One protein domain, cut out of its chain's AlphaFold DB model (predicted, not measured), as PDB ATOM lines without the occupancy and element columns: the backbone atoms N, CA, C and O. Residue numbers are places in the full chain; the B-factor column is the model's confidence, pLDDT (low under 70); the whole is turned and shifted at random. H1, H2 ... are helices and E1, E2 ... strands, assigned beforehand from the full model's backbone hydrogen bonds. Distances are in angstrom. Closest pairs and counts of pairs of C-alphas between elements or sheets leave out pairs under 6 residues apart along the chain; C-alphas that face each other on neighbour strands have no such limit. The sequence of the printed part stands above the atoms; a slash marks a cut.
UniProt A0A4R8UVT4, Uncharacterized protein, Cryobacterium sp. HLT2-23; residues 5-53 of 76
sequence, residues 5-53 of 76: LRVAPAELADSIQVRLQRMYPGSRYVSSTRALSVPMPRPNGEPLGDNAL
ATOM      1  N   LEU A   5     223.995 242.641 253.340       84.19
ATOM      2  CA  LEU A   5     224.343 242.347 251.957       84.19
ATOM      3  C   LEU A   5     225.797 241.863 251.893       84.19
ATOM      4  O   LEU A   5     226.705 242.569 252.333       84.19
ATOM      5  N   ARG A   6     226.027 240.665 251.347       86.06
ATOM      6  CA  ARG A   6     227.372 240.098 251.183       86.06
ATOM      7  C   ARG A   6     227.790 240.111 249.716       86.06
ATOM      8  O   ARG A   6     227.062 239.607 248.870       86.06
ATOM      9  N   VAL A   7     228.987 240.618 249.442       85.56
ATOM     10  CA  VAL A   7     229.616 240.624 248.116       85.56
ATOM     11  C   VAL A   7     230.905 239.809 248.193       85.56
ATOM     12  O   VAL A   7     231.796 240.131 248.978       85.56
ATOM     13  N   ALA A   8     230.995 238.728 247.420       85.56
ATOM     14  CA  ALA A   8     232.196 237.904 247.302       85.56
ATOM     15  C   ALA A   8     232.218 237.182 245.939       85.56
ATOM     16  O   ALA A   8     231.150 236.763 245.488       85.56
ATOM     17  N   PRO A   9     233.396 236.975 245.318       81.88
ATOM     18  CA  PRO A   9     234.708 237.515 245.687       81.88
ATOM     19  C   PRO A   9     234.878 238.969 245.208       81.88
ATOM     20  O   PRO A   9     234.577 239.293 244.064       81.88
ATOM     21  N   ALA A  10     235.384 239.847 246.072       81.69
ATOM     22  CA  ALA A  10     235.707 241.231 245.738       81.69
ATOM     23  C   ALA A  10     237.113 241.559 246.249       81.69
ATOM     24  O   ALA A  10     237.353 241.532 247.451       81.69
ATOM     25  N   GLU A  11     238.049 241.835 245.342       83.06
ATOM     26  CA  GLU A  11     239.420 242.212 245.687       83.06
ATOM     27  C   GLU A  11     239.518 243.739 245.715       83.06
ATOM     28  O   GLU A  11     239.480 244.398 244.677       83.06
ATOM     29  N   LEU A  12     239.539 244.305 246.923       82.69
ATOM     30  CA  LEU A  12     239.407 245.747 247.133       82.69
ATOM     31  C   LEU A  12     240.717 246.368 247.587       82.69
ATOM     32  O   LEU A  12     241.287 245.945 248.592       82.69
ATOM     33  N   ALA A  13     241.136 247.431 246.903       85.81
ATOM     34  CA  ALA A  13     242.222 248.281 247.371       85.81
ATOM     35  C   ALA A  13     241.870 248.916 248.727       85.81
ATOM     36  O   ALA A  13     240.711 249.258 248.982       85.81
ATOM     37  N   ASP A  14     242.871 249.141 249.576       84.00
ATOM     38  CA  ASP A  14     242.671 249.690 250.925       84.00
ATOM     39  C   ASP A  14     241.978 251.064 250.909       84.00
ATOM     40  O   ASP A  14     241.140 251.363 251.760       84.00
ATOM     41  N   SER A  15     242.233 251.878 249.879       88.50
ATOM     42  CA  SER A  15     241.556 253.167 249.678       88.50
ATOM     43  C   SER A  15     240.042 253.021 249.480       88.50
ATOM     44  O   SER A  15     239.262 253.842 249.971       88.50
ATOM     45  N   ILE A  16     239.612 251.960 248.791       87.31
ATOM     46  CA  ILE A  16     238.199 251.635 248.586       87.31
ATOM     47  C   ILE A  16     237.599 251.143 249.900       87.31
ATOM     48  O   ILE A  16     236.513 251.585 250.260       87.31
ATOM     49  N   GLN A  17     238.318 250.304 250.651       87.94
ATOM     50  CA  GLN A  17     237.861 249.805 251.952       87.94
ATOM     51  C   GLN A  17     237.588 250.954 252.939       87.94
ATOM     52  O   GLN A  17     236.513 251.006 253.540       87.94
ATOM     53  N   VAL A  18     238.506 251.921 253.052       89.12
ATOM     54  CA  VAL A  18     238.338 253.098 253.928       89.12
ATOM     55  C   VAL A  18     237.164 253.971 253.479       89.12
ATOM     56  O   VAL A  18     236.369 254.419 254.308       89.12
ATOM     57  N   ARG A  19     237.016 254.208 252.170       89.25
ATOM     58  CA  ARG A  19     235.868 254.956 251.629       89.25
ATOM     59  C   ARG A  19     234.548 254.250 251.946       89.25
ATOM     60  O   ARG A  19     233.582 254.906 252.328       89.25
ATOM     61  N   LEU A  20     234.523 252.926 251.836       88.56
ATOM     62  CA  LEU A  20     233.336 252.114 252.079       88.56
ATOM     63  C   LEU A  20     232.924 252.135 253.553       88.56
ATOM     64  O   LEU A  20     231.747 252.322 253.837       88.56
ATOM     65  N   GLN A  21     233.880 252.066 254.483       87.94
ATOM     66  CA  GLN A  21     233.614 252.229 255.919       87.94
ATOM     67  C   GLN A  21     233.027 253.605 256.266       87.94
ATOM     68  O   GLN A  21     232.203 253.702 257.174       87.94
ATOM     69  N   ARG A  22     233.418 254.661 255.538       89.56
ATOM     70  CA  ARG A  22     232.855 256.013 255.706       89.56
ATOM     71  C   ARG A  22     231.437 256.132 255.145       89.56
ATOM     72  O   ARG A  22     230.600 256.769 255.771       89.56
ATOM     73  N   MET A  23     231.175 255.545 253.974       85.50
ATOM     74  CA  MET A  23     229.864 255.620 253.308       85.50
ATOM     75  C   MET A  23     228.829 254.660 253.907       85.50
ATOM     76  O   MET A  23     227.646 254.985 253.950       85.50
ATOM     77  N   TYR A  24     229.269 253.494 254.380       86.31
ATOM     78  CA  TYR A  24     228.427 252.445 254.948       86.31
ATOM     79  C   TYR A  24     228.959 252.049 256.334       86.31
ATOM     80  O   TYR A  24     229.741 251.094 256.453       86.31
ATOM     81  N   PRO A  25     228.553 252.771 257.395       84.75
ATOM     82  CA  PRO A  25     228.945 252.457 258.764       84.75
ATOM     83  C   PRO A  25     228.571 251.016 259.130       84.75
ATOM     84  O   PRO A  25     227.470 250.557 258.841       84.75
ATOM     85  N   GLY A  26     229.496 250.284 259.753       84.31
ATOM     86  CA  GLY A  26     229.299 248.871 260.106       84.31
ATOM     87  C   GLY A  26     229.581 247.880 258.971       84.31
ATOM     88  O   GLY A  26     229.421 246.673 259.164       84.31
ATOM     89  N   SER A  27     230.031 248.351 257.804       87.00
ATOM     90  CA  SER A  27     230.574 247.470 256.770       87.00
ATOM     91  C   SER A  27     231.873 246.798 257.225       87.00
ATOM     92  O   SER A  27     232.728 247.398 257.881       87.00
ATOM     93  N   ARG A  28     232.028 245.519 256.877       87.50
ATOM     94  CA  ARG A  28     233.200 244.707 257.215       87.50
ATOM     95  C   ARG A  28     233.732 244.020 255.970       87.50
ATOM     96  O   ARG A  28     233.012 243.264 255.324       87.50
ATOM     97  N   TYR A  29     235.008 244.237 255.679       88.06
ATOM     98  CA  TYR A  29     235.734 243.512 254.645       88.06
ATOM     99  C   TYR A  29     236.642 242.457 255.284       88.06
ATOM    100  O   TYR A  29     237.363 242.743 256.238       88.06
ATOM    101  N   VAL A  30     236.577 241.224 254.784       87.94
ATOM    102  CA  VAL A  30     237.415 240.103 255.222       87.94
ATOM    103  C   VAL A  30     238.336 239.729 254.067       87.94
ATOM    104  O   VAL A  30     237.943 238.984 253.170       87.94
ATOM    105  N   SER A  31     239.571 240.232 254.107       83.75
ATOM    106  CA  SER A  31     240.584 240.032 253.060       83.75
ATOM    107  C   SER A  31     240.904 238.555 252.809       83.75
ATOM    108  O   SER A  31     241.014 238.147 251.657       83.75
ATOM    109  N   SER A  32     240.942 237.733 253.865       85.62
ATOM    110  CA  SER A  32     241.179 236.280 253.776       85.62
ATOM    111  C   SER A  32     240.182 235.552 252.866       85.62
ATOM    112  O   SER A  32     240.566 234.619 252.170       85.62
ATOM    113  N   THR A  33     238.917 235.985 252.838       85.62
ATOM    114  CA  THR A  33     237.868 235.374 251.997       85.62
ATOM    115  C   THR A  33     237.426 236.278 250.851       85.62
ATOM    116  O   THR A  33     236.496 235.924 250.127       85.62
ATOM    117  N   ARG A  34     238.069 237.447 250.686       87.25
ATOM    118  CA  ARG A  34     237.693 238.491 249.718       87.25
ATOM    119  C   ARG A  34     236.195 238.806 249.782       87.25
ATOM    120  O   ARG A  34     235.525 238.941 248.759       87.25
ATOM    121  N   ALA A  35     235.652 238.841 250.998       87.69
ATOM    122  CA  ALA A  35     234.225 238.989 251.241       87.69
ATOM    123  C   ALA A  35     233.935 240.319 251.930       87.69
ATOM    124  O   ALA A  35     234.467 240.610 253.002       87.69
ATOM    125  N   LEU A  36     233.049 241.102 251.329       88.56
ATOM    126  CA  LEU A  36     232.505 242.320 251.901       88.56
ATOM    127  C   LEU A  36     231.113 242.039 252.469       88.56
ATOM    128  O   LEU A  36     230.271 241.458 251.793       88.56
ATOM    129  N   SER A  37     230.862 242.482 253.694       88.81
ATOM    130  CA  SER A  37     229.545 242.489 254.327       88.81
ATOM    131  C   SER A  37     229.136 243.930 254.595       88.81
ATOM    132  O   SER A  37     229.826 244.634 255.330       88.81
ATOM    133  N   VAL A  38     228.013 244.362 254.032       87.31
ATOM    134  CA  VAL A  38     227.446 245.704 254.200       87.31
ATOM    135  C   VAL A  38     226.095 245.586 254.902       87.31
ATOM    136  O   VAL A  38     225.238 244.846 254.419       87.31
ATOM    137  N   PRO A  39     225.870 246.270 256.034       84.12
ATOM    138  CA  PRO A  39     224.558 246.275 256.668       84.12
ATOM    139  C   PRO A  39     223.543 246.954 255.746       84.12
ATOM    140  O   PRO A  39     223.820 248.010 255.172       84.12
ATOM    141  N   MET A  40     222.368 246.346 255.586       80.31
ATOM    142  CA  MET A  40     221.321 246.959 254.773       80.31
ATOM    143  C   MET A  40     220.709 248.151 255.520       80.31
ATOM    144  O   MET A  40     220.371 248.005 256.699       80.31
ATOM    145  N   PRO A  41     220.531 249.313 254.862       74.44
ATOM    146  CA  PRO A  41     219.822 250.425 255.472       74.44
ATOM    147  C   PRO A  41     218.387 249.998 255.805       74.44
ATOM    148  O   PRO A  41     217.748 249.278 255.043       74.44
ATOM    149  N   ARG A  42     217.892 250.410 256.972       74.81
ATOM    150  CA  ARG A  42     216.506 250.184 257.408       74.81
ATOM    151  C   ARG A  42     215.884 251.521 257.796       74.81
ATOM    152  O   ARG A  42     215.852 251.842 258.987       74.81
ATOM    153  N   PRO A  43     215.477 252.349 256.821       72.44
ATOM    154  CA  PRO A  43     214.780 253.586 257.128       72.44
ATOM    155  C   PRO A  43     213.509 253.237 257.913       72.44
ATOM    156  O   PRO A  43     212.713 252.409 257.482       72.44
ATOM    157  N   ASN A  44     213.362 253.814 259.107       71.62
ATOM    158  CA  ASN A  44     212.236 253.576 260.020       71.62
ATOM    159  C   ASN A  44     212.053 252.111 260.474       71.62
ATOM    160  O   ASN A  44     210.968 251.722 260.891       71.62
ATOM    161  N   GLY A  45     213.108 251.290 260.412       74.31
ATOM    162  CA  GLY A  45     213.048 249.872 260.791       74.31
ATOM    163  C   GLY A  45     212.457 248.950 259.719       74.31
ATOM    164  O   GLY A  45     212.543 247.726 259.862       74.31
ATOM    165  N   GLU A  46     211.947 249.508 258.621       76.56
ATOM    166  CA  GLU A  46     211.408 248.750 257.497       76.56
ATOM    167  C   GLU A  46     212.508 248.363 256.494       76.56
ATOM    168  O   GLU A  46     213.504 249.081 256.330       76.56
ATOM    169  N   PRO A  47     212.385 247.196 255.836       73.38
ATOM    170  CA  PRO A  47     213.253 246.850 254.720       73.38
ATOM    171  C   PRO A  47     213.033 247.824 253.553       73.38
ATOM    172  O   PRO A  47     211.914 248.266 253.308       73.38
ATOM    173  N   LEU A  48     214.097 248.134 252.805       80.19
ATOM    174  CA  LEU A  48     213.958 248.874 251.548       80.19
ATOM    175  C   LEU A  48     212.999 248.128 250.614       80.19
ATOM    176  O   LEU A  48     213.121 246.914 250.453       80.19
ATOM    177  N   GLY A  49     212.106 248.869 249.957       83.94
ATOM    178  CA  GLY A  49     211.328 248.330 248.842       83.94
ATOM    179  C   GLY A  49     212.231 247.912 247.675       83.94
ATOM    180  O   GLY A  49     213.340 248.431 247.525       83.94
ATOM    181  N   ASP A  50     211.740 247.006 246.828       83.06
ATOM    182  CA  ASP A  50     212.525 246.336 245.779       83.06
ATOM    183  C   ASP A  50     213.324 247.299 244.891       83.06
ATOM    184  O   ASP A  50     214.522 247.116 244.685       83.06
ATOM    185  N   ASN A  51     212.693 248.374 244.410       88.25
ATOM    186  CA  ASN A  51     213.365 249.343 243.543       88.25
ATOM    187  C   ASN A  51     214.509 250.076 244.269       88.25
ATOM    188  O   ASN A  51     215.615 250.212 243.748       88.25
ATOM    189  N   ALA A  52     214.275 250.489 245.518       86.00
ATOM    190  CA  ALA A  52     215.298 251.141 246.329       86.00
ATOM    191  C   ALA A  52     216.457 250.182 246.651       86.00
ATOM    192  O   ALA A  52     217.613 250.602 246.705       86.00
ATOM    193  N   LEU A  53     216.163 248.892 246.840       85.38
ATOM    194  CA  LEU A  53     217.166 247.853 247.067       85.38
ATOM    195  C   LEU A  53     218.060 247.661 245.835       85.38
ATOM    196  O   LEU A  53     219.286 247.590 245.973       85.38
TER     197      LEU A  53
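AT A GLANCE: This is residues 5 to 53 of the 76 residues of an uncharacterized protein of Cryobacterium sp. HLT2-23 (UniProt A0A4R8UVT4). A small sheet of three strands, E1, E3 and E2, has one helix, H1, near its E2 edge, where the helix only grazes the sheet. Past E3 the printed part runs off as a thin arm that leads to a short helix, H2, away from the sheet; residues 42 to 47 of this arm stand free. There are 49 residues printed, with two named helices and three named strands in the order E1, H1, E2, E3, H2, and the sheet, in the order E1, E3, E2, is antiparallel throughout. The class is mixed, helices and strands. The whole is loose, with a radius of gyration of the C-alphas of 12.1 A, and elongated, with spans of 33 by 20 by 15 A.

IN THESE COORDINATES: Find C-alpha 5 at (224.343, 242.347, 251.957), where E1 begins; it takes in residues 5 to 7. Next comes H1, residues 14 to 23, which runs 14.3 A from C-alpha 14 at (242.671, 249.690, 250.925) to C-alpha 23. Strand E2 is residues 28 to 30. Strand E3, residues 35 to 39, is the longest strand, 13.3 A from first to last C-alpha. H2, residues 50 to 53, ends at C-alpha 53, at (217.166, 247.853, 247.067).

HOW THE PARTS SIT: Start at the sheet, where E3 is the inner strand and E1 and E2 are the edge strands. E1 and E3 are antiparallel at 161 degrees; look for N 5 and O 38, 2.8 A apart and within hydrogen-bond range. E2 and E3 form a hairpin, antiparallel at 168 degrees, with N 30 and O 35 within hydrogen-bond range at 2.8 A. E1, H1 and E2 make a split strand-helix-strand unit, two strands that run the same way with a helix between them along the chain and E3 between them in the sheet; its crossover is right-handed. H1 is on the sheet but only grazes it, with residues 17 to 21. The closest C-alphas of H1 and E2, those of Gln 17 and Tyr 29, are 7.2 A apart. H2 is not on the sheet, and it is apart from E1, E2 and H1. In H1 every pair of O i and N i+4 is within hydrogen-bond range; H2, with 4 residues, is too short for such a pair, and its 1 pair of O i and N i+3 is within range.

THE WHOLE: The two C-alphas farthest apart are those of Ser 32 and Asn 44, at 34.3 A, while the C-alphas of Leu 5 and Leu 53 are 10.3 A apart. The printed part has no cut. The links from H1 to E2 and from E2 to E3 are tight, and those from E1 to H1 and from E3 to H2 are short. The mean pLDDT of the printed part is 84.2, and no printed residue is under 70.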